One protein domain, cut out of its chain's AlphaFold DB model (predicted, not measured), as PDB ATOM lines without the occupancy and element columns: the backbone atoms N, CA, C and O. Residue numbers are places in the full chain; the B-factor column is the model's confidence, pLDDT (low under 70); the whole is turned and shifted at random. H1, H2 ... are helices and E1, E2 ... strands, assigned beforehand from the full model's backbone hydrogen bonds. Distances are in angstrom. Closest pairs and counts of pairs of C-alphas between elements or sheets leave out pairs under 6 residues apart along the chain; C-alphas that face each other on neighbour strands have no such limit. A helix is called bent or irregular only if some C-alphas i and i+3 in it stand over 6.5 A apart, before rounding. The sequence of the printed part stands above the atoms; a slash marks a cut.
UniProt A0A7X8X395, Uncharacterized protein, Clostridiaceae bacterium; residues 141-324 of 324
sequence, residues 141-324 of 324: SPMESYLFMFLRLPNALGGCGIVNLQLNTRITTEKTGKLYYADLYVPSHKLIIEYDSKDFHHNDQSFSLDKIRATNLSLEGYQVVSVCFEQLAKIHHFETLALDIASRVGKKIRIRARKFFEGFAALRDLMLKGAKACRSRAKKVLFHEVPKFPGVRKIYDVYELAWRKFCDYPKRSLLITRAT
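Overview. This is residues 141 to 324 of the 324 residues of an uncharacterized protein of Clostridiaceae bacterium (UniProt A0A7X8X395). A strongly twisted sheet of four strands fills one end of an elongated body, H1 and H4 cover its side toward the middle of the domain, and H6 with the tail of residues 313 to 324 makes the opposite end. H5 lies beside H1 in the stretch between, the short H3 leads into H4, and H2 only grazes the sheet, with residues 200 to 205 and 207 to 212 sticking out. The printed part has 184 residues with six named helices and four named strands, in the order H1 E1 E2 E3 H2 E4 H3 H4 H5 H6. The sheet is mixed, in the order E1, E2, E3, E4, and the class is mixed, helices and strands. The whole is only just loose, close to compact, with a radius of gyration of the C-alphas of 19.3 A and spans of 65 by 37 by 22 A.

Along the chain. The sheet holds E1, residues 166 to 172, E2, residues 179 to 186, E3, residues 191 to 195, and E4, residues 223 to 227. E2 is the longest strand, 17.1 A from first to last C-alpha, and it bends by 89 degrees at residue 183. H1, residues 142 to 152, is 15.0 A long and begins with C-alpha 142 at (-34.197, -28.601, 26.439). H2, residues 204 to 218, measures 21.5 A. H3 is residues 229 to 233, and H4, residues 235 to 248, measures 20.1 A. H5, residues 260 to 276, measures 20.9 A; it is irregular, with C-alphas 272 and 275 9.3 A apart, and has a kink of 71 degrees near residue 270. H6, residues 296 to 312, is 24.0 A long and ends with C-alpha 312 at (-72.765, -35.860, 31.839).

Arrangement. E1, E2 and E3 form a meander, each strand the antiparallel neighbour of the one before, through the hairpins E1 and E2, and E2 and E3. N 171 and O 180 are 2.9 A apart across E1 and E2, and N 186 and O 191 are 2.8 A apart across E2 and E3, both within hydrogen-bond range. E3 and E4 are parallel at 22 degrees, with N 194 and O 225 at 2.9 A; E3, H2 and E4 make a strand-helix-strand unit, two parallel strands joined through a helix, with a right-handed crossover. The closest C-alphas of H2 and E4 are those of Ala 214 and Val 224, 6.3 A. The sheet with H1 and H4 on one face makes two layers, helices over strands. H1 has a height over the sheet of 8.8 A and H4 one of 10.8 A. H1 only just touches H5, with 3 pairs of C-alphas within 8 A, the closest those of Tyr 146 and Met 271, 6.5 A; the tilt is a shallow 3 degrees, opposite ways. H3 and H4 touch only at the corner, the closest C-alphas being those of Gln 231 and His 237, 4.7 A. H5 and H6 are near each other, with 9 pairs of C-alphas within 10 A, while H4 and H6 are apart. Each O i to N i+4 pair is within hydrogen-bond range in H1, H2, H3 and H4, against 11 of 13 in H5 and 12 of 13 in H6.

Size, cuts and confidence. The two C-alphas farthest apart are those of Lys 175 and Lys 315, 65.4 A. The printed part has no cut and ends at residue 324, the chain's last. The links H1 to E1, H4 to H5 and H5 to H6 are long, the last with 19 residues. The mean pLDDT of the printed part is 87.1; residues 197 to 207 and 313 to 324 are under 70.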
ATOM      1  N   SER A 141     -29.465 -29.919  25.927       90.38
ATOM      2  CA  SER A 141     -30.462 -28.917  25.559       90.38
ATOM      3  C   SER A 141     -31.876 -29.296  26.029       90.38
ATOM      4  O   SER A 141     -32.171 -30.475  26.255       90.38
ATOM      5  N   PRO A 142     -32.786 -28.317  26.178       91.88
ATOM      6  CA  PRO A 142     -34.197 -28.601  26.439       91.88
ATOM      7  C   PRO A 142     -34.862 -29.405  25.309       91.88
ATOM      8  O   PRO A 142     -35.722 -30.242  25.586       91.88
ATOM      9  N   MET A 143     -34.455 -29.208  24.051       93.25
ATOM     10  CA  MET A 143     -35.016 -29.954  22.917       93.25
ATOM     11  C   MET A 143     -34.637 -31.434  22.937       93.25
ATOM     12  O   MET A 143     -35.503 -32.274  22.697       93.25
ATOM     13  N   GLU A 144     -33.412 -31.775  23.341       94.81
ATOM     14  CA  GLU A 144     -33.028 -33.168  23.608       94.81
ATOM     15  C   GLU A 144     -33.901 -33.800  24.695       94.81
ATOM     16  O   GLU A 144     -34.353 -34.934  24.545       94.81
ATOM     17  N   SER A 145     -34.204 -33.060  25.769       96.62
ATOM     18  CA  SER A 145     -35.109 -33.533  26.824       96.62
ATOM     19  C   SER A 145     -36.521 -33.797  26.290       96.62
ATOM     20  O   SER A 145     -37.131 -34.810  26.640       96.62
ATOM     21  N   TYR A 146     -37.052 -32.933  25.419       97.38
ATOM     22  CA  TYR A 146     -38.356 -33.164  24.795       97.38
ATOM     23  C   TYR A 146     -38.340 -34.361  23.846       97.38
ATOM     24  O   TYR A 146     -39.207 -35.231  23.966       97.38
ATOM     25  N   LEU A 147     -37.347 -34.453  22.958       97.81
ATOM     26  CA  LEU A 147     -37.162 -35.593  22.058       97.81
ATOM     27  C   LEU A 147     -37.063 -36.902  22.854       97.81
ATOM     28  O   LEU A 147     -37.784 -37.864  22.573       97.81
ATOM     29  N   PHE A 148     -36.258 -36.906  23.920       98.44
ATOM     30  CA  PHE A 148     -36.168 -38.015  24.863       98.44
ATOM     31  C   PHE A 148     -37.543 -38.382  25.422       98.44
ATOM     32  O   PHE A 148     -37.930 -39.548  25.384       98.44
ATOM     33  N   MET A 149     -38.322 -37.410  25.905       98.56
ATOM     34  CA  MET A 149     -39.653 -37.664  26.455       98.56
ATOM     35  C   MET A 149     -40.619 -38.250  25.411       98.56
ATOM     36  O   MET A 149     -41.329 -39.211  25.719       98.56
ATOM     37  N   PHE A 150     -40.636 -37.736  24.178       98.38
ATOM     38  CA  PHE A 150     -41.482 -38.267  23.099       98.38
ATOM     39  C   PHE A 150     -41.162 -39.726  22.764       98.38
ATOM     40  O   PHE A 150     -42.071 -40.528  22.533       98.38
ATOM     41  N   LEU A 151     -39.885 -40.097  22.778       98.25
ATOM     42  CA  LEU A 151     -39.446 -41.444  22.428       98.25
ATOM     43  C   LEU A 151     -39.534 -42.416  23.616       98.25
ATOM     44  O   LEU A 151     -40.058 -43.525  23.477       98.25
ATOM     45  N   ARG A 152     -39.070 -42.004  24.801       98.06
ATOM     46  CA  ARG A 152     -38.922 -42.848  25.999       98.06
ATOM     47  C   ARG A 152     -40.226 -43.078  26.750       98.06
ATOM     48  O   ARG A 152     -40.442 -44.188  27.252       98.06
ATOM     49  N   LEU A 153     -41.058 -42.044  26.918       98.44
ATOM     50  CA  LEU A 153     -42.219 -42.137  27.806       98.44
ATOM     51  C   LEU A 153     -43.187 -43.225  27.327       98.44
ATOM     52  O   LEU A 153     -43.319 -43.452  26.129       98.44
ATOM     53  N   PRO A 154     -43.888 -43.925  28.232       97.56
ATOM     54  CA  PRO A 154     -44.876 -44.917  27.832       97.56
ATOM     55  C   PRO A 154     -46.078 -44.255  27.153       97.56
ATOM     56  O   PRO A 154     -46.404 -43.104  27.448       97.56
ATOM     57  N   ASN A 155     -46.847 -45.037  26.389       96.94
ATOM     58  CA  ASN A 155     -48.082 -44.573  25.744       96.94
ATOM     59  C   ASN A 155     -49.053 -43.897  26.731       96.94
ATOM     60  O   ASN A 155     -49.712 -42.933  26.384       96.94
ATOM     61  N   ALA A 156     -49.136 -44.343  27.990       95.62
ATOM     62  CA  ALA A 156     -50.001 -43.712  28.999       95.62
ATOM     63  C   ALA A 156     -49.565 -42.289  29.418       95.62
ATOM     64  O   ALA A 156     -50.297 -41.613  30.138       95.62
ATOM     65  N   LEU A 157     -48.360 -41.874  29.026       97.12
ATOM     66  CA  LEU A 157     -47.820 -40.523  29.145       97.12
ATOM     67  C   LEU A 157     -47.612 -39.872  27.767       97.12
ATOM     68  O   LEU A 157     -47.047 -38.790  27.698       97.12
ATOM     69  N   GLY A 158     -48.088 -40.491  26.685       96.38
ATOM     70  CA  GLY A 158     -48.017 -39.937  25.335       96.38
ATOM     71  C   GLY A 158     -46.759 -40.267  24.537       96.38
ATOM     72  O   GLY A 158     -46.744 -39.983  23.351       96.38
ATOM     73  N   GLY A 159     -45.725 -40.866  25.129       97.44
ATOM     74  CA  GLY A 159     -44.521 -41.227  24.373       97.44
ATOM     75  C   GLY A 159     -44.641 -42.566  23.635       97.44
ATOM     76  O   GLY A 159     -45.652 -43.264  23.742       97.44
ATOM     77  N   CYS A 160     -43.577 -42.938  22.922       97.19
ATOM     78  CA  CYS A 160     -43.504 -44.150  22.097       97.19
ATOM     79  C   CYS A 160     -43.090 -45.409  22.877       97.19
ATOM     80  O   CYS A 160     -43.231 -46.531  22.386       97.19
ATOM     81  N   GLY A 161     -42.578 -45.254  24.100       96.38
ATOM     82  CA  GLY A 161     -42.155 -46.347  24.972       96.38
ATOM     83  C   GLY A 161     -40.891 -47.069  24.507       96.38
ATOM     84  O   GLY A 161     -40.769 -48.275  24.750       96.38
ATOM     85  N   ILE A 162     -39.985 -46.387  23.806       95.88
ATOM     86  CA  ILE A 162     -38.648 -46.909  23.496       95.88
ATOM     87  C   ILE A 162     -37.888 -47.090  24.816       95.88
ATOM     88  O   ILE A 162     -38.066 -46.323  25.764       95.88
ATOM     89  N   VAL A 163     -37.113 -48.165  24.918       93.88
ATOM     90  CA  VAL A 163     -36.332 -48.530  26.111       93.88
ATOM     91  C   VAL A 163     -34.843 -48.425  25.799       93.88
ATOM     92  O   VAL A 163     -34.475 -48.388  24.629       93.88
ATOM     93  N   ASN A 164     -33.997 -48.378  26.832       92.56
ATOM     94  CA  ASN A 164     -32.537 -48.258  26.696       92.56
ATOM     95  C   ASN A 164     -32.090 -47.043  25.865       92.56
ATOM     96  O   ASN A 164     -31.060 -47.094  25.204       92.56
ATOM     97  N   LEU A 165     -32.880 -45.969  25.894       96.56
ATOM     98  CA  LEU A 165     -32.539 -44.691  25.285       96.56
ATOM     99  C   LEU A 165     -31.685 -43.899  26.277       96.56
ATOM    100  O   LEU A 165     -32.133 -43.660  27.400       96.56
ATOM    101  N   GLN A 166     -30.476 -43.534  25.877       96.25
ATOM    102  CA  GLN A 166     -29.489 -42.833  26.695       96.25
ATOM    103  C   GLN A 166     -29.240 -41.439  26.121       96.25
ATOM    104  O   GLN A 166     -29.260 -41.281  24.905       96.25
ATOM    105  N   LEU A 167     -29.022 -40.444  26.981       95.44
ATOM    106  CA  LEU A 167     -28.709 -39.067  26.585       95.44
ATOM    107  C   LEU A 167     -27.195 -38.859  26.486       95.44
ATOM    108  O   LEU A 167     -26.450 -39.413  27.295       95.44
ATOM    109  N   ASN A 168     -26.758 -38.051  25.517       94.00
ATOM    110  CA  ASN A 168     -25.381 -37.558  25.346       94.00
ATOM    111  C   ASN A 168     -24.296 -38.608  25.584       94.00
ATOM    112  O   ASN A 168     -23.282 -38.366  26.248       94.00
ATOM    113  N   THR A 169     -24.518 -39.804  25.045       93.56
ATOM    114  CA  THR A 169     -23.618 -40.925  25.279       93.56
ATOM    115  C   THR A 169     -22.325 -40.720  24.510       93.56
ATOM    116  O   THR A 169     -22.324 -40.364  23.329       93.56
ATOM    117  N   ARG A 170     -21.212 -40.948  25.206       93.31
ATOM    118  CA  ARG A 170     -19.870 -40.925  24.637       93.31
ATOM    119  C   ARG A 170     -19.683 -42.142  23.731       93.31
ATOM    120  O   ARG A 170     -19.785 -43.270  24.205       93.31
ATOM    121  N   ILE A 171     -19.358 -41.910  22.465       93.62
ATOM    122  CA  ILE A 171     -19.067 -42.959  21.485       93.62
ATOM    123  C   ILE A 171     -17.657 -42.731  20.956       93.62
ATOM    124  O   ILE A 171     -17.375 -41.699  20.350       93.62
ATOM    125  N   THR A 172     -16.769 -43.689  21.196       92.62
ATOM    126  CA  THR A 172     -15.434 -43.702  20.594       92.62
ATOM    127  C   THR A 172     -15.454 -44.701  19.450       92.62
ATOM    128  O   THR A 172     -15.758 -45.870  19.673       92.62
ATOM    129  N   THR A 173     -15.159 -44.245  18.237       88.62
ATOM    130  CA  THR A 173     -15.053 -45.124  17.066       88.62
ATOM    131  C   THR A 173     -13.798 -45.982  17.165       88.62
ATOM    132  O   THR A 173     -12.719 -45.438  17.410       88.62
ATOM    133  N   GLU A 174     -13.919 -47.283  16.948       88.19
ATOM    134  CA  GLU A 174     -12.818 -48.246  17.040       88.19
ATOM    135  C   GLU A 174     -11.781 -48.048  15.925       88.19
ATOM    136  O   GLU A 174     -10.581 -48.105  16.179       88.19
ATOM    137  N   LYS A 175     -12.221 -47.761  14.694       84.25
ATOM    138  CA  LYS A 175     -11.353 -47.648  13.512       84.25
ATOM    139  C   LYS A 175     -10.593 -46.331  13.460       84.25
ATOM    140  O   LYS A 175      -9.448 -46.306  13.026       84.25
ATOM    141  N   THR A 176     -11.238 -45.227  13.845       84.00
ATOM    142  CA  THR A 176     -10.635 -43.884  13.720       84.00
ATOM    143  C   THR A 176     -10.177 -43.284  15.046       84.00
ATOM    144  O   THR A 176      -9.546 -42.231  15.044       84.00
ATOM    145  N   GLY A 177     -10.526 -43.897  16.184       86.44
ATOM    146  CA  GLY A 177     -10.261 -43.353  17.521       86.44
ATOM    147  C   GLY A 177     -11.000 -42.044  17.835       86.44
ATOM    148  O   GLY A 177     -10.822 -41.479  18.913       86.44
ATOM    149  N   LYS A 178     -11.834 -41.539  16.912       88.88
ATOM    150  CA  LYS A 178     -12.577 -40.291  17.082       88.88
ATOM    151  C   LYS A 178     -13.655 -40.424  18.144       88.88
ATOM    152  O   LYS A 178     -14.298 -41.461  18.305       88.88
ATOM    153  N   LEU A 179     -13.856 -39.315  18.843       90.31
ATOM    154  CA  LEU A 179     -14.816 -39.178  19.918       90.31
ATOM    155  C   LEU A 179     -16.047 -38.402  19.448       90.31
ATOM    156  O   LEU A 179     -15.926 -37.260  19.008       90.31
ATOM    157  N   TYR A 180     -17.223 -38.994  19.620       91.38
ATOM    158  CA  TYR A 180     -18.517 -38.382  19.339       91.38
ATOM    159  C   TYR A 180     -19.414 -38.393  20.583       91.38
ATOM    160  O   TYR A 180     -19.265 -39.230  21.477       91.38
ATOM    161  N   TYR A 181     -20.365 -37.459  20.624       91.31
ATOM    162  CA  TYR A 181     -21.447 -37.435  21.607       91.31
ATOM    163  C   TYR A 181     -22.772 -37.553  20.871       91.31
ATOM    164  O   TYR A 181     -23.113 -36.680  20.074       91.31
ATOM    165  N   ALA A 182     -23.481 -38.649  21.118       93.56
ATOM    166  CA  ALA A 182     -24.802 -38.893  20.564       93.56
ATOM    167  C   ALA A 182     -25.860 -38.281  21.482       93.56
ATOM    168  O   ALA A 182     -25.983 -38.737  22.621       93.56
ATOM    169  N   ASP A 183     -26.618 -37.299  20.990       94.75
ATOM    170  CA  ASP A 183     -27.694 -36.638  21.742       94.75
ATOM    171  C   ASP A 183     -28.624 -37.662  22.382       94.75
ATOM    172  O   ASP A 183     -28.870 -37.624  23.589       94.75
ATOM    173  N   LEU A 184     -29.062 -38.632  21.578       97.44
ATOM    174  CA  LEU A 184     -29.744 -39.829  22.025       97.44
ATOM    175  C   LEU A 184     -29.140 -41.076  21.393       97.44
ATOM    176  O   LEU A 184     -28.831 -41.109  20.204       97.44
ATOM    177  N   TYR A 185     -29.027 -42.136  22.188       97.81
ATOM    178  CA  TYR A 185     -28.438 -43.394  21.755       97.81
ATOM    179  C   TYR A 185     -29.236 -44.599  22.250       97.81
ATOM    180  O   TYR A 185     -29.646 -44.654  23.410       97.81
ATOM    181  N   VAL A 186     -29.448 -45.579  21.371       97.94
ATOM    182  CA  VAL A 186     -30.010 -46.895  21.694       97.94
ATOM    183  C   VAL A 186     -28.917 -47.949  21.482       97.94
ATOM    184  O   VAL A 186     -28.777 -48.466  20.367       97.94
ATOM    185  N   PRO A 187     -28.160 -48.324  22.535       96.62
ATOM    186  CA  PRO A 187     -26.974 -49.171  22.398       96.62
ATOM    187  C   PRO A 187     -27.234 -50.513  21.729       96.62
ATOM    188  O   PRO A 187     -26.524 -50.903  20.810       96.62
ATOM    189  N   SER A 188     -28.314 -51.181  22.140       95.44
ATOM    190  CA  SER A 188     -28.732 -52.488  21.604       95.44
ATOM    191  C   SER A 188     -28.907 -52.545  20.080       95.44
ATOM    192  O   SER A 188     -28.916 -53.637  19.528       95.44
ATOM    193  N   HIS A 189     -29.049 -51.398  19.412       96.75
ATOM    194  CA  HIS A 189     -29.280 -51.310  17.969       96.75
ATOM    195  C   HIS A 189     -28.260 -50.410  17.258       96.75
ATOM    196  O   HIS A 189     -28.451 -50.097  16.086       96.75
ATOM    197  N   LYS A 190     -27.217 -49.946  17.966       96.62
ATOM    198  CA  LYS A 190     -26.269 -48.927  17.485       96.62
ATOM    199  C   LYS A 190     -26.963 -47.721  16.814       96.62
ATOM    200  O   LYS A 190     -26.451 -47.154  15.853       96.62
ATOM    201  N   LEU A 191     -28.140 -47.328  17.311       97.88
ATOM    202  CA  LEU A 191     -28.937 -46.243  16.733       97.88
ATOM    203  C   LEU A 191     -28.687 -44.940  17.491       97.88
ATOM    204  O   LEU A 191     -28.989 -44.845  18.680       97.88
ATOM    205  N   ILE A 192     -28.181 -43.947  16.778       97.62
ATOM    206  CA  ILE A 192     -27.968 -42.574  17.219       97.62
ATOM    207  C   ILE A 192     -29.087 -41.709  16.641       97.62
ATOM    208  O   ILE A 192     -29.422 -41.814  15.459       97.62
ATOM    209  N   ILE A 193     -29.674 -40.862  17.478       97.31
ATOM    210  CA  ILE A 193     -30.709 -39.908  17.090       97.31
ATOM    211  C   ILE A 193     -30.204 -38.529  17.510       97.31
ATOM    212  O   ILE A 193     -29.995 -38.294  18.699       97.31
ATOM    213  N   GLU A 194     -29.971 -37.657  16.538       94.06
ATOM    214  CA  GLU A 194     -29.376 -36.332  16.733       94.06
ATOM    215  C   GLU A 194     -30.449 -35.269  16.538       94.06
ATOM    216  O   GLU A 194     -31.233 -35.343  15.592       94.06
ATOM    217  N   TYR A 195     -30.514 -34.306  17.451       92.44
ATOM    218  CA  TYR A 195     -31.393 -33.162  17.296       92.44
ATOM    219  C   TYR A 195     -30.657 -32.078  16.512       92.44
ATOM    220  O   TYR A 195     -29.661 -31.523  16.972       92.44
ATOM    221  N   ASP A 196     -31.164 -31.761  15.326       85.12
ATOM    222  CA  ASP A 196     -30.591 -30.722  14.486       85.12
ATOM    223  C   ASP A 196     -31.086 -29.347  14.945       85.12
ATOM    224  O   ASP A 196     -32.234 -28.962  14.716       85.12
ATOM    225  N   SER A 197     -30.216 -28.594  15.619       67.00
ATOM    226  CA  SER A 197     -30.513 -27.234  16.073       67.00
ATOM    227  C   SER A 197     -30.336 -26.169  14.979       67.00
ATOM    228  O   SER A 197     -30.313 -24.980  15.304       67.00
ATOM    229  N   LYS A 198     -30.141 -26.555  13.708       56.84
ATOM    230  CA  LYS A 198     -29.775 -25.662  12.589       56.84
ATOM    231  C   LYS A 198     -30.841 -24.674  12.115       56.84
ATOM    232  O   LYS A 198     -30.585 -23.970  11.143       56.84
ATOM    233  N   ASP A 199     -31.932 -24.479  12.849       49.03
ATOM    234  CA  ASP A 199     -32.883 -23.388  12.589       49.03
ATOM    235  C   ASP A 199     -32.259 -21.973  12.700       49.03
ATOM    236  O   ASP A 199     -32.951 -20.988  12.459       49.03
ATOM    237  N   PHE A 200     -30.962 -21.834  13.033       42.50
ATOM    238  CA  PHE A 200     -30.323 -20.526  13.230       42.50
ATOM    239  C   PHE A 200     -29.099 -20.173  12.371       42.50
ATOM    240  O   PHE A 200     -28.934 -18.986  12.129       42.50
ATOM    241  N   HIS A 201     -28.269 -21.087  11.848       42.72
ATOM    242  CA  HIS A 201     -27.120 -20.690  11.002       42.72
ATOM    243  C   HIS A 201     -26.661 -21.817  10.060       42.72
ATOM    244  O   HIS A 201     -25.993 -22.762  10.480       42.72
ATOM    245  N   HIS A 202     -26.965 -21.700   8.765       49.62
ATOM    246  CA  HIS A 202     -26.350 -22.528   7.724       49.62
ATOM    247  C   HIS A 202     -24.954 -21.987   7.381       49.62
ATOM    248  O   HIS A 202     -24.836 -20.998   6.668       49.62
ATOM    249  N   ASN A 203     -23.902 -22.667   7.847       58.81
ATOM    250  CA  ASN A 203     -22.559 -22.562   7.265       58.81
ATOM    251  C   ASN A 203     -22.214 -23.886   6.569       58.81
ATOM    252  O   ASN A 203     -22.287 -24.945   7.201       58.81
ATOM    253  N   ASP A 204     -21.771 -23.837   5.310       59.81
ATOM    254  CA  ASP A 204     -21.450 -25.016   4.480       59.81
ATOM    255  C   ASP A 204     -20.409 -25.956   5.114       59.81
ATOM    256  O   ASP A 204     -20.453 -27.175   4.935       59.81
ATOM    257  N   GLN A 205     -19.505 -25.408   5.931       61.81
ATOM    258  CA  GLN A 205     -18.502 -26.180   6.672       61.81
ATOM    259  C   GLN A 205     -19.114 -27.107   7.736       61.81
ATOM    260  O   GLN A 205     -18.592 -28.191   7.977       61.81
ATOM    261  N   SER A 206     -20.234 -26.726   8.360       65.56
ATOM    262  CA  SER A 206     -20.907 -27.583   9.353       65.56
ATOM    263  C   SER A 206     -21.548 -28.810   8.698       65.56
ATOM    264  O   SER A 206     -21.508 -29.915   9.233       65.56
ATOM    265  N   PHE A 207     -22.070 -28.641   7.483       66.00
ATOM    266  CA  PHE A 207     -22.735 -29.701   6.737       66.00
ATOM    267  C   PHE A 207     -21.765 -30.786   6.258       66.00
ATOM    268  O   PHE A 207     -22.087 -31.976   6.310       66.00
ATOM    269  N   SER A 208     -20.564 -30.398   5.815       73.19
ATOM    270  CA  SER A 208     -19.531 -31.361   5.420       73.19
ATOM    271  C   SER A 208     -19.024 -32.172   6.617       73.19
ATOM    272  O   SER A 208     -18.885 -33.392   6.507       73.19
ATOM    273  N   LEU A 209     -18.835 -31.535   7.776       78.19
ATOM    274  CA  LEU A 209     -18.426 -32.206   9.012       78.19
ATOM    275  C   LEU A 209     -19.465 -33.221   9.501       78.19
ATOM    276  O   LEU A 209     -19.085 -34.335   9.866       78.19
ATOM    277  N   ASP A 210     -20.757 -32.892   9.443       79.56
ATOM    278  CA  ASP A 210     -21.823 -33.820   9.846       79.56
ATOM    279  C   ASP A 210     -21.926 -35.027   8.911       79.56
ATOM    280  O   ASP A 210     -22.080 -36.162   9.367       79.56
ATOM    281  N   LYS A 211     -21.743 -34.825   7.600       81.62
ATOM    282  CA  LYS A 211     -21.655 -35.938   6.642       81.62
ATOM    283  C   LYS A 211     -20.458 -36.844   6.920       81.62
ATOM    284  O   LYS A 211     -20.598 -38.068   6.893       81.62
ATOM    285  N   ILE A 212     -19.290 -36.266   7.212       84.88
ATOM    286  CA  ILE A 212     -18.084 -37.030   7.567       84.88
ATOM    287  C   ILE A 212     -18.313 -37.809   8.868       84.88
ATOM    288  O   ILE A 212     -17.973 -38.989   8.948       84.88
ATOM    289  N   ARG A 213     -18.919 -37.177   9.878       87.69
ATOM    290  CA  ARG A 213     -19.297 -37.813  11.147       87.69
ATOM    291  C   ARG A 213     -20.218 -39.009  10.917       87.69
ATOM    292  O   ARG A 213     -19.892 -40.107  11.363       87.69
ATOM    293  N   ALA A 214     -21.321 -38.817  10.197       86.62
ATOM    294  CA  ALA A 214     -22.274 -39.883   9.897       86.62
ATOM    295  C   ALA A 214     -21.618 -41.032   9.114       86.62
ATOM    296  O   ALA A 214     -21.875 -42.200   9.401       86.62
ATOM    297  N   THR A 215     -20.717 -40.712   8.181       87.38
ATOM    298  CA  THR A 215     -19.956 -41.713   7.418       87.38
ATOM    299  C   THR A 215     -19.046 -42.540   8.330       87.38
ATOM    300  O   THR A 215     -19.096 -43.768   8.277       87.38
ATOM    301  N   ASN A 216     -18.272 -41.906   9.221       89.69
ATOM    302  CA  ASN A 216     -17.385 -42.620  10.152       89.69
ATOM    303  C   ASN A 216     -18.168 -43.546  11.093       89.69
ATOM    304  O   ASN A 216     -17.758 -44.679  11.328       89.69
ATOM    305  N   LEU A 217     -19.310 -43.078  11.599       93.12
ATOM    306  CA  LEU A 217     -20.201 -43.869  12.449       93.12
ATOM    307  C   LEU A 217     -20.805 -45.055  11.670       93.12
ATOM    308  O   LEU A 217     -20.794 -46.190  12.152       93.12
ATOM    309  N   SER A 218     -21.256 -44.828  10.437       92.25
ATOM    310  CA  SER A 218     -21.813 -45.874   9.567       92.25
ATOM    311  C   SER A 218     -20.812 -46.994   9.260       92.25
ATOM    312  O   SER A 218     -21.166 -48.173   9.310       92.25
ATOM    313  N   LEU A 219     -19.530 -46.659   9.054       90.81
ATOM    314  CA  LEU A 219     -18.452 -47.639   8.840       90.81
ATOM    315  C   LEU A 219     -18.252 -48.617  10.012       90.81
ATOM    316  O   LEU A 219     -17.591 -49.648   9.841       90.81
ATOM    317  N   GLU A 220     -18.800 -48.315  11.188       93.00
ATOM    318  CA  GLU A 220     -18.766 -49.159  12.391       93.00
ATOM    319  C   GLU A 220     -20.143 -49.731  12.767       93.00
ATOM    320  O   GLU A 220     -20.342 -50.292  13.854       93.00
ATOM    321  N   GLY A 221     -21.098 -49.629  11.839       93.94
ATOM    322  CA  GLY A 221     -22.444 -50.176  11.963       93.94
ATOM    323  C   GLY A 221     -23.400 -49.310  12.781       93.94
ATOM    324  O   GLY A 221     -24.463 -49.799  13.158       93.94
ATOM    325  N   TYR A 222     -23.043 -48.057  13.077       96.44
ATOM    326  CA  TYR A 222     -23.980 -47.119  13.689       96.44
ATOM    327  C   TYR A 222     -24.951 -46.561  12.653       96.44
ATOM    328  O   TYR A 222     -24.579 -46.221  11.533       96.44
ATOM    329  N   GLN A 223     -26.204 -46.418  13.058       96.19
ATOM    330  CA  GLN A 223     -27.223 -45.714  12.293       96.19
ATOM    331  C   GLN A 223     -27.399 -44.326  12.895       96.19
ATOM    332  O   GLN A 223     -27.507 -44.215  14.112       96.19
ATOM    333  N   VAL A 224     -27.460 -43.286  12.067       94.81
ATOM    334  CA  VAL A 224     -27.679 -41.908  12.525       94.81
ATOM    335  C   VAL A 224     -28.979 -41.387  11.921       94.81
ATOM    336  O   VAL A 224     -29.155 -41.421  10.703       94.81
ATOM    337  N   VAL A 225     -29.889 -40.918  12.771       95.38
ATOM    338  CA  VAL A 225     -31.143 -40.266  12.379       95.38
ATOM    339  C   VAL A 225     -31.104 -38.828  12.875       95.38
ATOM    340  O   VAL A 225     -31.066 -38.599  14.079       95.38
ATOM    341  N   SER A 226     -31.124 -37.867  11.954       93.12
ATOM    342  CA  SER A 226     -31.248 -36.447  12.294       93.12
ATOM    343  C   SER A 226     -32.721 -36.062  12.462       93.12
ATOM    344  O   SER A 226     -33.574 -36.525  11.698       93.12
ATOM    345  N   VAL A 227     -33.016 -35.247  13.473       94.25
ATOM    346  CA  VAL A 227     -34.364 -34.807  13.843       94.25
ATOM    347  C   VAL A 227     -34.411 -33.290  13.958       94.25
ATOM    348  O   VAL A 227     -33.773 -32.727  14.844       94.25
ATOM    349  N   CYS A 228     -35.220 -32.629  13.132       91.50
ATOM    350  CA  CYS A 228     -35.467 -31.189  13.233       91.50
ATOM    351  C   CYS A 228     -36.710 -30.858  14.079       91.50
ATOM    352  O   CYS A 228     -37.512 -31.734  14.439       91.50
ATOM    353  N   PHE A 229     -36.908 -29.569  14.371       92.12
ATOM    354  CA  PHE A 229     -38.048 -29.090  15.149       92.12
ATOM    355  C   PHE A 229     -39.398 -29.456  14.512       92.12
ATOM    356  O   PHE A 229     -40.300 -29.934  15.207       92.12
ATOM    357  N   GLU A 230     -39.556 -29.303  13.193       92.25
ATOM    358  CA  GLU A 230     -40.811 -29.593  12.486       92.25
ATOM    359  C   GLU A 230     -41.227 -31.053  12.629       92.25
ATOM    360  O   GLU A 230     -42.425 -31.336  12.726       92.25
ATOM    361  N   GLN A 231     -40.257 -31.972  12.657       94.44
ATOM    362  CA  GLN A 231     -40.527 -33.395  12.833       94.44
ATOM    363  C   GLN A 231     -41.103 -33.710  14.212       94.44
ATOM    364  O   GLN A 231     -41.875 -34.655  14.339       94.44
ATOM    365  N   LEU A 232     -40.797 -32.909  15.234       93.31
ATOM    366  CA  LEU A 232     -41.417 -33.024  16.555       93.31
ATOM    367  C   LEU A 232     -42.723 -32.227  16.666       93.31
ATOM    368  O   LEU A 232     -43.688 -32.688  17.278       93.31
ATOM    369  N   ALA A 233     -42.770 -31.028  16.088       91.88
ATOM    370  CA  ALA A 233     -43.888 -30.102  16.237       91.88
ATOM    371  C   ALA A 233     -45.128 -30.524  15.433       91.88
ATOM    372  O   ALA A 233     -46.263 -30.383  15.908       91.88
ATOM    373  N   LYS A 234     -44.936 -31.047  14.215       94.44
ATOM    374  CA  LYS A 234     -46.029 -31.433  13.314       94.44
ATOM    375  C   LYS A 234     -46.367 -32.910  13.486       94.44
ATOM    376  O   LYS A 234     -45.545 -33.795  13.284       94.44
ATOM    377  N   ILE A 235     -47.638 -33.175  13.780       96.00
ATOM    378  CA  ILE A 235     -48.153 -34.500  14.165       96.00
ATOM    379  C   ILE A 235     -47.817 -35.596  13.146       96.00
ATOM    380  O   ILE A 235     -47.408 -36.684  13.535       96.00
ATOM    381  N   HIS A 236     -48.005 -35.317  11.857       96.12
ATOM    382  CA  HIS A 236     -47.781 -36.299  10.798       96.12
ATOM    383  C   HIS A 236     -46.288 -36.585  10.587       96.12
ATOM    384  O   HIS A 236     -45.920 -37.733  10.367       96.12
ATOM    385  N   HIS A 237     -45.418 -35.577  10.713       96.62
ATOM    386  CA  HIS A 237     -43.975 -35.809  10.669       96.62
ATOM    387  C   HIS A 237     -43.503 -36.593  11.894       96.62
ATOM    388  O   HIS A 237     -42.708 -37.518  11.744       96.62
ATOM    389  N   PHE A 238     -44.049 -36.290  13.077       97.69
ATOM    390  CA  PHE A 238     -43.738 -37.038  14.291       97.69
ATOM    391  C   PHE A 238     -44.159 -38.501  14.176       97.69
ATOM    392  O   PHE A 238     -43.418 -39.392  14.581       97.69
ATOM    393  N   GLU A 239     -45.339 -38.763  13.612       97.69
ATOM    394  CA  GLU A 239     -45.807 -40.122  13.353       97.69
ATOM    395  C   GLU A 239     -44.816 -40.900  12.479       97.69
ATOM    396  O   GLU A 239     -44.395 -41.991  12.870       97.69
ATOM    397  N   THR A 240     -44.399 -40.323  11.349       97.88
ATOM    398  CA  THR A 240     -43.413 -40.935  10.448       97.88
ATOM    399  C   THR A 240     -42.076 -41.171  11.149       97.88
ATOM    400  O   THR A 240     -41.553 -42.283  11.098       97.88
ATOM    401  N   LEU A 241     -41.554 -40.162  11.854       97.81
ATOM    402  CA  LEU A 241     -40.301 -40.254  12.606       97.81
ATOM    403  C   LEU A 241     -40.353 -41.371  13.656       97.81
ATOM    404  O   LEU A 241     -39.453 -42.202  13.747       97.81
ATOM    405  N   ALA A 242     -41.416 -41.403  14.456       97.94
ATOM    406  CA  ALA A 242     -41.574 -42.383  15.519       97.94
ATOM    407  C   ALA A 242     -41.693 -43.812  14.971       97.94
ATOM    408  O   ALA A 242     -41.159 -44.737  15.583       97.94
ATOM    409  N   LEU A 243     -42.373 -44.005  13.835       97.81
ATOM    410  CA  LEU A 243     -42.468 -45.309  13.172       97.81
ATOM    411  C   LEU A 243     -41.121 -45.757  12.586       97.81
ATOM    412  O   LEU A 243     -40.766 -46.923  12.765       97.81
ATOM    413  N   ASP A 244     -40.357 -44.851  11.966       97.81
ATOM    414  CA  ASP A 244     -38.996 -45.127  11.480       97.81
ATOM    415  C   ASP A 244     -38.081 -45.560  12.634       97.81
ATOM    416  O   ASP A 244     -37.575 -46.683  12.630       97.81
ATOM    417  N   ILE A 245     -37.968 -44.746  13.689       98.12
ATOM    418  CA  ILE A 245     -37.151 -45.079  14.865       98.12
ATOM    419  C   ILE A 245     -37.601 -46.409  15.480       98.12
ATOM    420  O   ILE A 245     -36.767 -47.256  15.796       98.12
ATOM    421  N   ALA A 246     -38.912 -46.623  15.644       97.12
ATOM    422  CA  ALA A 246     -39.435 -47.858  16.216       97.12
ATOM    423  C   ALA A 246     -39.052 -49.090  15.384       97.12
ATOM    424  O   ALA A 246     -38.654 -50.103  15.959       97.12
ATOM    425  N   SER A 247     -39.117 -48.991  14.053       97.19
ATOM    426  CA  SER A 247     -38.717 -50.071  13.149       97.19
ATOM    427  C   SER A 247     -37.233 -50.432  13.291       97.19
ATOM    428  O   SER A 247     -36.910 -51.613  13.413       97.19
ATOM    429  N   ARG A 248     -36.352 -49.427  13.399       97.31
ATOM    430  CA  ARG A 248     -34.898 -49.605  13.574       97.31
ATOM    431  C   ARG A 248     -34.541 -50.304  14.880       97.31
ATOM    432  O   ARG A 248     -33.557 -51.031  14.936       97.31
ATOM    433  N   VAL A 249     -35.357 -50.111  15.918       96.81
ATOM    434  CA  VAL A 249     -35.179 -50.758  17.229       96.81
ATOM    435  C   VAL A 249     -36.035 -52.018  17.415       96.81
ATOM    436  O   VAL A 249     -36.281 -52.445  18.545       96.81
ATOM    437  N   GLY A 250     -36.580 -52.581  16.328       95.25
ATOM    438  CA  GLY A 250     -37.390 -53.804  16.365       95.25
ATOM    439  C   GLY A 250     -38.697 -53.678  17.160       95.25
ATOM    440  O   GLY A 250     -39.294 -54.677  17.568       95.25
ATOM    441  N   LYS A 251     -39.171 -52.453  17.412       95.00
ATOM    442  CA  LYS A 251     -40.357 -52.168  18.221       95.00
ATOM    443  C   LYS A 251     -41.566 -51.891  17.336       95.00
ATOM    444  O   LYS A 251     -41.537 -51.065  16.433       95.00
ATOM    445  N   LYS A 252     -42.705 -52.493  17.679       94.25
ATOM    446  CA  LYS A 252     -44.004 -52.139  17.086       94.25
ATOM    447  C   LYS A 252     -44.736 -51.138  17.976       94.25
ATOM    448  O   LYS A 252     -45.092 -51.460  19.112       94.25
ATOM    449  N   ILE A 253     -44.999 -49.935  17.465       95.00
ATOM    450  CA  ILE A 253     -45.862 -48.966  18.153       95.00
ATOM    451  C   ILE A 253     -47.320 -49.390  17.960       95.00
ATOM    452  O   ILE A 253     -47.830 -49.467  16.844       95.00
ATOM    453  N   ARG A 254     -48.012 -49.659  19.070       95.44
ATOM    454  CA  ARG A 254     -49.463 -49.851  19.087       95.44
ATOM    455  C   ARG A 254     -50.070 -49.212  20.323       95.44
ATOM    456  O   ARG A 254     -49.766 -49.603  21.454       95.44
ATOM    457  N   ILE A 255     -50.967 -48.258  20.118       96.25
ATOM    458  CA  ILE A 255     -51.635 -47.559  21.207       96.25
ATOM    459  C   ILE A 255     -52.740 -48.441  21.776       96.25
ATOM    460  O   ILE A 255     -53.627 -48.919  21.070       96.25
ATOM    461  N   ARG A 256     -52.645 -48.678  23.085       93.75
ATOM    462  CA  ARG A 256     -53.626 -49.412  23.902       93.75
ATOM    463  C   ARG A 256     -54.053 -48.627  25.144       93.75
ATOM    464  O   ARG A 256     -55.013 -48.988  25.812       93.75
ATOM    465  N   ALA A 257     -53.321 -47.567  25.484       93.94
ATOM    466  CA  ALA A 257     -53.549 -46.797  26.696       93.94
ATOM    467  C   ALA A 257     -54.552 -45.674  26.426       93.94
ATOM    468  O   ALA A 257     -54.288 -44.810  25.600       93.94
ATOM    469  N   ARG A 258     -55.658 -45.638  27.181       88.38
ATOM    470  CA  ARG A 258     -56.655 -44.551  27.087       88.38
ATOM    471  C   ARG A 258     -56.038 -43.176  27.348       88.38
ATOM    472  O   ARG A 258     -56.339 -42.238  26.634       88.38
ATOM    473  N   LYS A 259     -55.109 -43.101  28.311       92.06
ATOM    474  CA  LYS A 259     -54.395 -41.870  28.693       92.06
ATOM    475  C   LYS A 259     -53.386 -41.368  27.653       92.06
ATOM    476  O   LYS A 259     -52.669 -40.405  27.917       92.06
ATOM    477  N   PHE A 260     -53.276 -42.039  26.505       95.69
ATOM    478  CA  PHE A 260     -52.399 -41.602  25.427       95.69
ATOM    479  C   PHE A 260     -52.790 -40.228  24.897       95.69
ATOM    480  O   PHE A 260     -51.905 -39.416  24.668       95.69
ATOM    481  N   PHE A 261     -54.084 -39.934  24.769       94.69
ATOM    482  CA  PHE A 261     -54.537 -38.679  24.173       94.69
ATOM    483  C   PHE A 261     -54.196 -37.476  25.046       94.69
ATOM    484  O   PHE A 261     -53.556 -36.534  24.582       94.69
ATOM    485  N   GLU A 262     -54.554 -37.526  26.330       92.94
ATOM    486  CA  GLU A 262     -54.201 -36.467  27.274       92.94
ATOM    487  C   GLU A 262     -52.687 -36.393  27.469       92.94
ATOM    488  O   GLU A 262     -52.137 -35.301  27.569       92.94
ATOM    489  N   GLY A 263     -52.007 -37.545  27.488       94.94
ATOM    490  CA  GLY A 263     -50.561 -37.629  27.646       94.94
ATOM    491  C   GLY A 263     -49.786 -37.010  26.484       94.94
ATOM    492  O   GLY A 263     -48.920 -36.172  26.722       94.94
ATOM    493  N   PHE A 264     -50.099 -37.390  25.244       96.31
ATOM    494  CA  PHE A 264     -49.414 -36.891  24.048       96.31
ATOM    495  C   PHE A 264     -49.660 -35.399  23.889       96.31
ATOM    496  O   PHE A 264     -48.735 -34.627  23.655       96.31
ATOM    497  N   ALA A 265     -50.906 -34.974  24.078       94.31
ATOM    498  CA  ALA A 265     -51.246 -33.582  23.899       94.31
ATOM    499  C   ALA A 265     -50.664 -32.690  25.011       94.31
ATOM    500  O   ALA A 265     -50.229 -31.583  24.714       94.31
ATOM    501  N   ALA A 266     -50.572 -33.177  26.258       93.94
ATOM    502  CA  ALA A 266     -49.841 -32.493  27.328       93.94
ATOM    503  C   ALA A 266     -48.336 -32.400  27.040       93.94
ATOM    504  O   ALA A 266     -47.743 -31.356  27.292       93.94
ATOM    505  N   LEU A 267     -47.726 -33.459  26.498       95.19
ATOM    506  CA  LEU A 267     -46.315 -33.457  26.113       95.19
ATOM    507  C   LEU A 267     -46.035 -32.455  24.985       95.19
ATOM    508  O   LEU A 267     -45.124 -31.639  25.094       95.19
ATOM    509  N   ARG A 268     -46.863 -32.469  23.934       95.44
ATOM    510  CA  ARG A 268     -46.774 -31.517  22.822       95.44
ATOM    511  C   ARG A 268     -47.012 -30.083  23.279       95.44
ATOM    512  O   ARG A 268     -46.267 -29.194  22.888       95.44
ATOM    513  N   ASP A 269     -48.041 -29.848  24.093       93.69
ATOM    514  CA  ASP A 269     -48.318 -28.514  24.625       93.69
ATOM    515  C   ASP A 269     -47.156 -28.022  25.499       93.69
ATOM    516  O   ASP A 269     -46.799 -26.856  25.388       93.69
ATOM    517  N   LEU A 270     -46.528 -28.892  26.303       94.56
ATOM    518  CA  LEU A 270     -45.343 -28.536  27.090       94.56
ATOM    519  C   LEU A 270     -44.172 -28.109  26.193       94.56
ATOM    520  O   LEU A 270     -43.575 -27.076  26.456       94.56
ATOM    521  N   MET A 271     -43.880 -28.841  25.114       94.81
ATOM    522  CA  MET A 271     -42.812 -28.459  24.182       94.81
ATOM    523  C   MET A 271     -43.118 -27.140  23.454       94.81
ATOM    524  O   MET A 271     -42.265 -26.265  23.382       94.81
ATOM    525  N   LEU A 272     -44.335 -26.987  22.919       93.25
ATOM    526  CA  LEU A 272     -44.684 -25.853  22.051       93.25
ATOM    527  C   LEU A 272     -45.040 -24.572  22.808       93.25
ATOM    528  O   LEU A 272     -44.874 -23.478  22.280       93.25
ATOM    529  N   LYS A 273     -45.608 -24.695  24.010       90.12
ATOM    530  CA  LYS A 273     -46.112 -23.558  24.799       90.12
ATOM    531  C   LYS A 273     -45.308 -23.338  26.074       90.12
ATOM    532  O   LYS A 273     -45.577 -22.361  26.775       90.12
ATOM    533  N   GLY A 274     -44.379 -24.242  26.392       89.06
ATOM    534  CA  GLY A 274     -43.560 -24.178  27.595       89.06
ATOM    535  C   GLY A 274     -44.424 -23.986  28.830       89.06
ATOM    536  O   GLY A 274     -45.378 -24.724  29.092       89.06
ATOM    537  N   ALA A 275     -44.149 -22.907  29.546       82.00
ATOM    538  CA  ALA A 275     -44.826 -22.587  30.785       82.00
ATOM    539  C   ALA A 275     -46.314 -22.256  30.646       82.00
ATOM    540  O   ALA A 275     -47.090 -22.449  31.583       82.00
ATOM    541  N   LYS A 276     -46.733 -21.792  29.464       82.88
ATOM    542  CA  LYS A 276     -48.139 -21.501  29.151       82.88
ATOM    543  C   LYS A 276     -48.933 -22.779  28.856       82.88
ATOM    544  O   LYS A 276     -50.126 -22.711  28.553       82.88
ATOM    545  N   ALA A 277     -48.303 -23.956  28.932       81.44
ATOM    546  CA  ALA A 277     -48.956 -25.243  28.759       81.44
ATOM    547  C   ALA A 277     -49.948 -25.530  29.898       81.44
ATOM    548  O   ALA A 277     -49.655 -26.224  30.871       81.44
ATOM    549  N   CYS A 278     -51.173 -25.036  29.742       72.12
ATOM    550  CA  CYS A 278     -52.301 -25.378  30.593       72.12
ATOM    551  C   CYS A 278     -53.317 -26.189  29.784       72.12
ATOM    552  O   CYS A 278     -54.018 -25.664  28.916       72.12
ATOM    553  N   ARG A 279     -53.404 -27.495  30.059       74.12
ATOM    554  CA  ARG A 279     -54.457 -28.354  29.504       74.12
ATOM    555  C   ARG A 279     -55.442 -28.706  30.611       74.12
ATOM    556  O   ARG A 279     -55.163 -29.535  31.473       74.12
ATOM    557  N   SER A 280     -56.602 -28.052  30.582       75.38
ATOM    558  CA  SER A 280     -57.701 -28.352  31.499       75.38
ATOM    559  C   SER A 280     -58.176 -29.791  31.309       75.38
ATOM    560  O   SER A 280     -58.392 -30.235  30.181       75.38
ATOM    561  N   ARG A 281     -58.434 -30.495  32.417       72.75
ATOM    562  CA  ARG A 281     -59.095 -31.814  32.400       72.75
ATOM    563  C   ARG A 281     -60.493 -31.779  31.772       72.75
ATOM    564  O   ARG A 281     -61.023 -32.831  31.455       72.75
ATOM    565  N   ALA A 282     -61.080 -30.588  31.635       77.50
ATOM    566  CA  ALA A 282     -62.378 -30.347  31.011       77.50
ATOM    567  C   ALA A 282     -62.283 -30.016  29.508       77.50
ATOM    568  O   ALA A 282     -63.305 -29.803  28.866       77.50
ATOM    569  N   LYS A 283     -61.080 -30.039  28.915       86.44
ATOM    570  CA  LYS A 283     -60.893 -29.913  27.466       86.44
ATOM    571  C   LYS A 283     -60.731 -31.289  26.804       86.44
ATOM    572  O   LYS A 283     -59.770 -32.002  27.098       86.44
ATOM    573  N   LYS A 284     -61.639 -31.630  25.877       90.69
ATOM    574  CA  LYS A 284     -61.559 -32.855  25.057       90.69
ATOM    575  C   LYS A 284     -60.331 -32.791  24.149       90.69
ATOM    576  O   LYS A 284     -60.048 -31.740  23.578       90.69
ATOM    577  N   VAL A 285     -59.634 -33.914  23.988       92.62
ATOM    578  CA  VAL A 285     -58.593 -34.072  22.965       92.62
ATOM    579  C   VAL A 285     -59.246 -34.537  21.670       92.62
ATOM    580  O   VAL A 285     -59.935 -35.561  21.645       92.62
ATOM    581  N   LEU A 286     -59.051 -33.787  20.592       94.19
ATOM    582  CA  LEU A 286     -59.593 -34.123  19.280       94.19
ATOM    583  C   LEU A 286     -58.729 -35.185  18.595       94.19
ATOM    584  O   LEU A 286     -57.519 -35.255  18.800       94.19
ATOM    585  N   PHE A 287     -59.346 -36.020  17.760       93.81
ATOM    586  CA  PHE A 287     -58.661 -37.137  17.101       93.81
ATOM    587  C   PHE A 287     -57.461 -36.690  16.252       93.81
ATOM    588  O   PHE A 287     -56.428 -37.349  16.237       93.81
ATOM    589  N   HIS A 288     -57.570 -35.540  15.585       94.06
ATOM    590  CA  HIS A 288     -56.497 -34.969  14.770       94.06
ATOM    591  C   HIS A 288     -55.395 -34.282  15.595       94.06
ATOM    592  O   HIS A 288     -54.424 -33.808  15.018       94.06
ATOM    593  N   GLU A 289     -55.528 -34.181  16.924       93.56
ATOM    594  CA  GLU A 289     -54.481 -33.636  17.795       93.56
ATOM    595  C   GLU A 289     -53.414 -34.673  18.176       93.56
ATOM    596  O   GLU A 289     -52.467 -34.317  18.878       93.56
ATOM    597  N   VAL A 290     -53.537 -35.929  17.742       95.69
ATOM    598  CA  VAL A 290     -52.594 -37.008  18.067       95.69
ATOM    599  C   VAL A 290     -52.126 -37.745  16.807       95.69
ATOM    600  O   VAL A 290     -52.855 -37.762  15.814       95.69
ATOM    601  N   PRO A 291     -50.930 -38.366  16.822       96.62
ATOM    602  CA  PRO A 291     -50.448 -39.179  15.706       96.62
ATOM    603  C   PRO A 291     -51.329 -40.416  15.526       96.62
ATOM    604  O   PRO A 291     -51.820 -40.991  16.503       96.62
ATOM    605  N   LYS A 292     -51.518 -40.855  14.281       95.75
ATOM    606  CA  LYS A 292     -52.438 -41.936  13.894       95.75
ATOM    607  C   LYS A 292     -51.787 -43.320  13.963       95.75
ATOM    608  O   LYS A 292     -52.055 -44.195  13.142       95.75
ATOM    609  N   PHE A 293     -51.016 -43.566  15.022       96.94
ATOM    610  CA  PHE A 293     -50.404 -44.867  15.270       96.94
ATOM    611  C   PHE A 293     -51.424 -46.025  15.264       96.94
ATOM    612  O   PHE A 293     -52.598 -45.850  15.624       96.94
ATOM    613  N   PRO A 294     -50.981 -47.263  14.972       96.38
ATOM    614  CA  PRO A 294     -51.838 -48.436  15.072       96.38
ATOM    615  C   PRO A 294     -52.557 -48.520  16.428       96.38
ATOM    616  O   PRO A 294     -51.944 -48.421  17.489       96.38
ATOM    617  N   GLY A 295     -53.874 -48.735  16.406       95.00
ATOM    618  CA  GLY A 295     -54.712 -48.840  17.609       95.00
ATOM    619  C   GLY A 295     -55.322 -47.523  18.105       95.00
ATOM    620  O   GLY A 295     -56.293 -47.581  18.856       95.00
ATOM    621  N   VAL A 296     -54.846 -46.361  17.640       95.81
ATOM    622  CA  VAL A 296     -55.368 -45.042  18.048       95.81
ATOM    623  C   VAL A 296     -56.868 -44.931  17.794       95.81
ATOM    624  O   VAL A 296     -57.590 -44.609  18.727       95.81
ATOM    625  N   ARG A 297     -57.352 -45.280  16.592       96.00
ATOM    626  CA  ARG A 297     -58.787 -45.235  16.243       96.00
ATOM    627  C   ARG A 297     -59.656 -45.978  17.264       96.00
ATOM    628  O   ARG A 297     -60.481 -45.364  17.923       96.00
ATOM    629  N   LYS A 298     -59.375 -47.267  17.485       95.56
ATOM    630  CA  LYS A 298     -60.123 -48.110  18.434       95.56
ATOM    631  C   LYS A 298     -60.082 -47.567  19.866       95.56
ATOM    632  O   LYS A 298     -61.064 -47.644  20.595       95.56
ATOM    633  N   ILE A 299     -58.930 -47.058  20.304       95.62
ATOM    634  CA  ILE A 299     -58.782 -46.514  21.661       95.62
ATOM    635  C   ILE A 299     -59.436 -45.131  21.786       95.62
ATOM    636  O   ILE A 299     -59.863 -44.773  22.885       95.62
ATOM    637  N   TYR A 300     -59.569 -44.382  20.689       95.75
ATOM    638  CA  TYR A 300     -60.229 -43.080  20.675       95.75
ATOM    639  C   TYR A 300     -61.729 -43.212  20.918       95.75
ATOM    640  O   TYR A 300     -62.258 -42.476  21.742       95.75
ATOM    641  N   ASP A 301     -62.381 -44.213  20.326       94.94
ATOM    642  CA  ASP A 301     -63.800 -44.508  20.584       94.94
ATOM    643  C   ASP A 301     -64.047 -44.759  22.088       94.94
ATOM    644  O   ASP A 301     -64.976 -44.238  22.709       94.94
ATOM    645  N   VAL A 302     -63.135 -45.503  22.725       93.31
ATOM    646  CA  VAL A 302     -63.175 -45.788  24.167       93.31
ATOM    647  C   VAL A 302     -62.897 -44.535  25.009       93.31
ATOM    648  O   VAL A 302     -63.465 -44.365  26.095       93.31
ATOM    649  N   TYR A 303     -61.993 -43.663  24.560       92.81
ATOM    650  CA  TYR A 303     -61.750 -42.367  25.192       92.81
ATOM    651  C   TYR A 303     -62.984 -41.468  25.096       92.81
ATOM    652  O   TYR A 303     -63.411 -40.921  26.112       92.81
ATOM    653  N   GLU A 304     -63.610 -41.388  23.925       92.06
ATOM    654  CA  GLU A 304     -64.793 -40.573  23.689       92.06
ATOM    655  C   GLU A 304     -65.968 -40.999  24.573       92.06
ATOM    656  O   GLU A 304     -66.619 -40.147  25.178       92.06
ATOM    657  N   LEU A 305     -66.201 -42.303  24.728       91.38
ATOM    658  CA  LEU A 305     -67.235 -42.796  25.636       91.38
ATOM    659  C   LEU A 305     -66.968 -42.389  27.095       91.38
ATOM    660  O   LEU A 305     -67.895 -42.014  27.813       91.38
ATOM    661  N   ALA A 306     -65.710 -42.445  27.554       87.56
ATOM    662  CA  ALA A 306     -65.357 -41.942  28.888       87.56
ATOM    663  C   ALA A 306     -65.571 -40.435  29.007       87.56
ATOM    664  O   ALA A 306     -66.039 -39.971  30.043       87.56
ATOM    665  N   TRP A 307     -65.217 -39.693  27.959       87.94
ATOM    666  CA  TRP A 307     -65.364 -38.249  27.919       87.94
ATOM    667  C   TRP A 307     -66.828 -37.824  28.055       87.94
ATOM    668  O   TRP A 307     -67.137 -36.983  28.891       87.94
ATOM    669  N   ARG A 308     -67.740 -38.453  27.301       88.69
ATOM    670  CA  ARG A 308     -69.185 -38.181  27.399       88.69
ATOM    671  C   ARG A 308     -69.697 -38.427  28.820       88.69
ATOM    672  O   ARG A 308     -70.229 -37.515  29.438       88.69
ATOM    673  N   LYS A 309     -69.369 -39.586  29.410       85.62
ATOM    674  CA  LYS A 309     -69.721 -39.898  30.810       85.62
ATOM    675  C   LYS A 309     -69.185 -38.875  31.817       85.62
ATOM    676  O   LYS A 309     -69.835 -38.619  32.824       85.62
ATOM    677  N   PHE A 310     -67.992 -38.328  31.581       81.75
ATOM    678  CA  PHE A 310     -67.425 -37.275  32.421       81.75
ATOM    679  C   PHE A 310     -68.217 -35.966  32.315       81.75
ATOM    680  O   PHE A 310     -68.511 -35.356  33.341       81.75
ATOM    681  N   CYS A 311     -68.569 -35.554  31.095       80.44
ATOM    682  CA  CYS A 311     -69.369 -34.355  30.842       80.44
ATOM    683  C   CYS A 311     -70.778 -34.459  31.434       80.44
ATOM    684  O   CYS A 311     -71.250 -33.489  32.018       80.44
ATOM    685  N   ASP A 312     -71.401 -35.634  31.348       76.81
ATOM    686  CA  ASP A 312     -72.765 -35.860  31.839       76.81
ATOM    687  C   ASP A 312     -72.837 -35.906  33.380       76.81
ATOM    688  O   ASP A 312     -73.879 -35.626  33.971       76.81
ATOM    689  N   TYR A 313     -71.727 -36.228  34.064       66.44
ATOM    690  CA  TYR A 313     -71.672 -36.382  35.527       66.44
ATOM    691  C   TYR A 313     -70.436 -35.715  36.161       66.44
ATOM    692  O   TYR A 313     -69.619 -36.393  36.798       66.44
ATOM    693  N   PRO A 314     -70.304 -34.377  36.096       59.06
ATOM    694  CA  PRO A 314     -69.080 -33.668  36.487       59.06
ATOM    695  C   PRO A 314     -68.726 -33.782  37.983       59.06
ATOM    696  O   PRO A 314     -67.580 -33.540  38.364       59.06
ATOM    697  N   LYS A 315     -69.690 -34.154  38.843       54.16
ATOM    698  CA  LYS A 315     -69.526 -34.277  40.307       54.16
ATOM    699  C   LYS A 315     -69.228 -35.698  40.808       54.16
ATOM    700  O   LYS A 315     -68.946 -35.859  41.992       54.16
ATOM    701  N   ARG A 316     -69.267 -36.732  39.957       46.94
ATOM    702  CA  ARG A 316     -68.883 -38.093  40.370       46.94
ATOM    703  C   ARG A 316     -67.385 -38.278  40.155       46.94
ATOM    704  O   ARG A 316     -66.871 -38.059  39.060       46.94
ATOM    705  N   SER A 317     -66.665 -38.697  41.196       39.53
ATOM    706  CA  SER A 317     -65.322 -39.246  41.033       39.53
ATOM    707  C   SER A 317     -65.429 -40.399  40.038       39.53
ATOM    708  O   SER A 317     -66.116 -41.385  40.289       39.53
ATOM    709  N   LEU A 318     -64.805 -40.244  38.869       41.47
ATOM    710  CA  LEU A 318     -64.669 -41.296  37.868       41.47
ATOM    711  C   LEU A 318     -63.909 -42.473  38.506       41.47
ATOM    712  O   LEU A 318     -62.690 -42.588  38.375       41.47
ATOM    713  N   LEU A 319     -64.621 -43.346  39.221       36.28
ATOM    714  CA  LEU A 319     -64.186 -44.697  39.540       36.28
ATOM    715  C   LEU A 319     -64.167 -45.449  38.211       36.28
ATOM    716  O   LEU A 319     -65.110 -46.131  37.823       36.28
ATOM    717  N   ILE A 320     -63.090 -45.230  37.459       41.59
ATOM    718  CA  ILE A 320     -62.754 -46.002  36.272       41.59
ATOM    719  C   ILE A 320     -62.289 -47.344  36.818       41.59
ATOM    720  O   ILE A 320     -61.103 -47.540  37.096       41.59
ATOM    721  N   THR A 321     -63.239 -48.245  37.044       31.38
ATOM    722  CA  THR A 321     -62.941 -49.655  37.252       31.38
ATOM    723  C   THR A 321     -62.062 -50.117  36.092       31.38
ATOM    724  O   THR A 321     -62.272 -49.748  34.929       31.38
ATOM    725  N   ARG A 322     -60.988 -50.849  36.417       26.22
ATOM    726  CA  ARG A 322     -60.210 -51.563  35.402       26.22
ATOM    727  C   ARG A 322     -61.211 -52.407  34.619       26.22
ATOM    728  O   ARG A 322     -61.998 -53.116  35.238       26.22
ATOM    729  N   ALA A 323     -61.205 -52.293  33.293       32.03
ATOM    730  CA  ALA A 323     -61.832 -53.322  32.482       32.03
ATOM    731  C   ALA A 323     -61.127 -54.635  32.847       32.03
ATOM    732  O   ALA A 323     -59.894 -54.684  32.784       32.03
ATOM    733  N   THR A 324     -61.904 -55.586  33.358       33.56
ATOM    734  CA  THR A 324     -61.507 -56.981  33.562       33.56
ATOM    735  C   THR A 324     -61.016 -57.590  32.265       33.56
ATOM    736  O   THR A 324     -61.629 -57.267  31.217       33.56
TER     737      THR A 324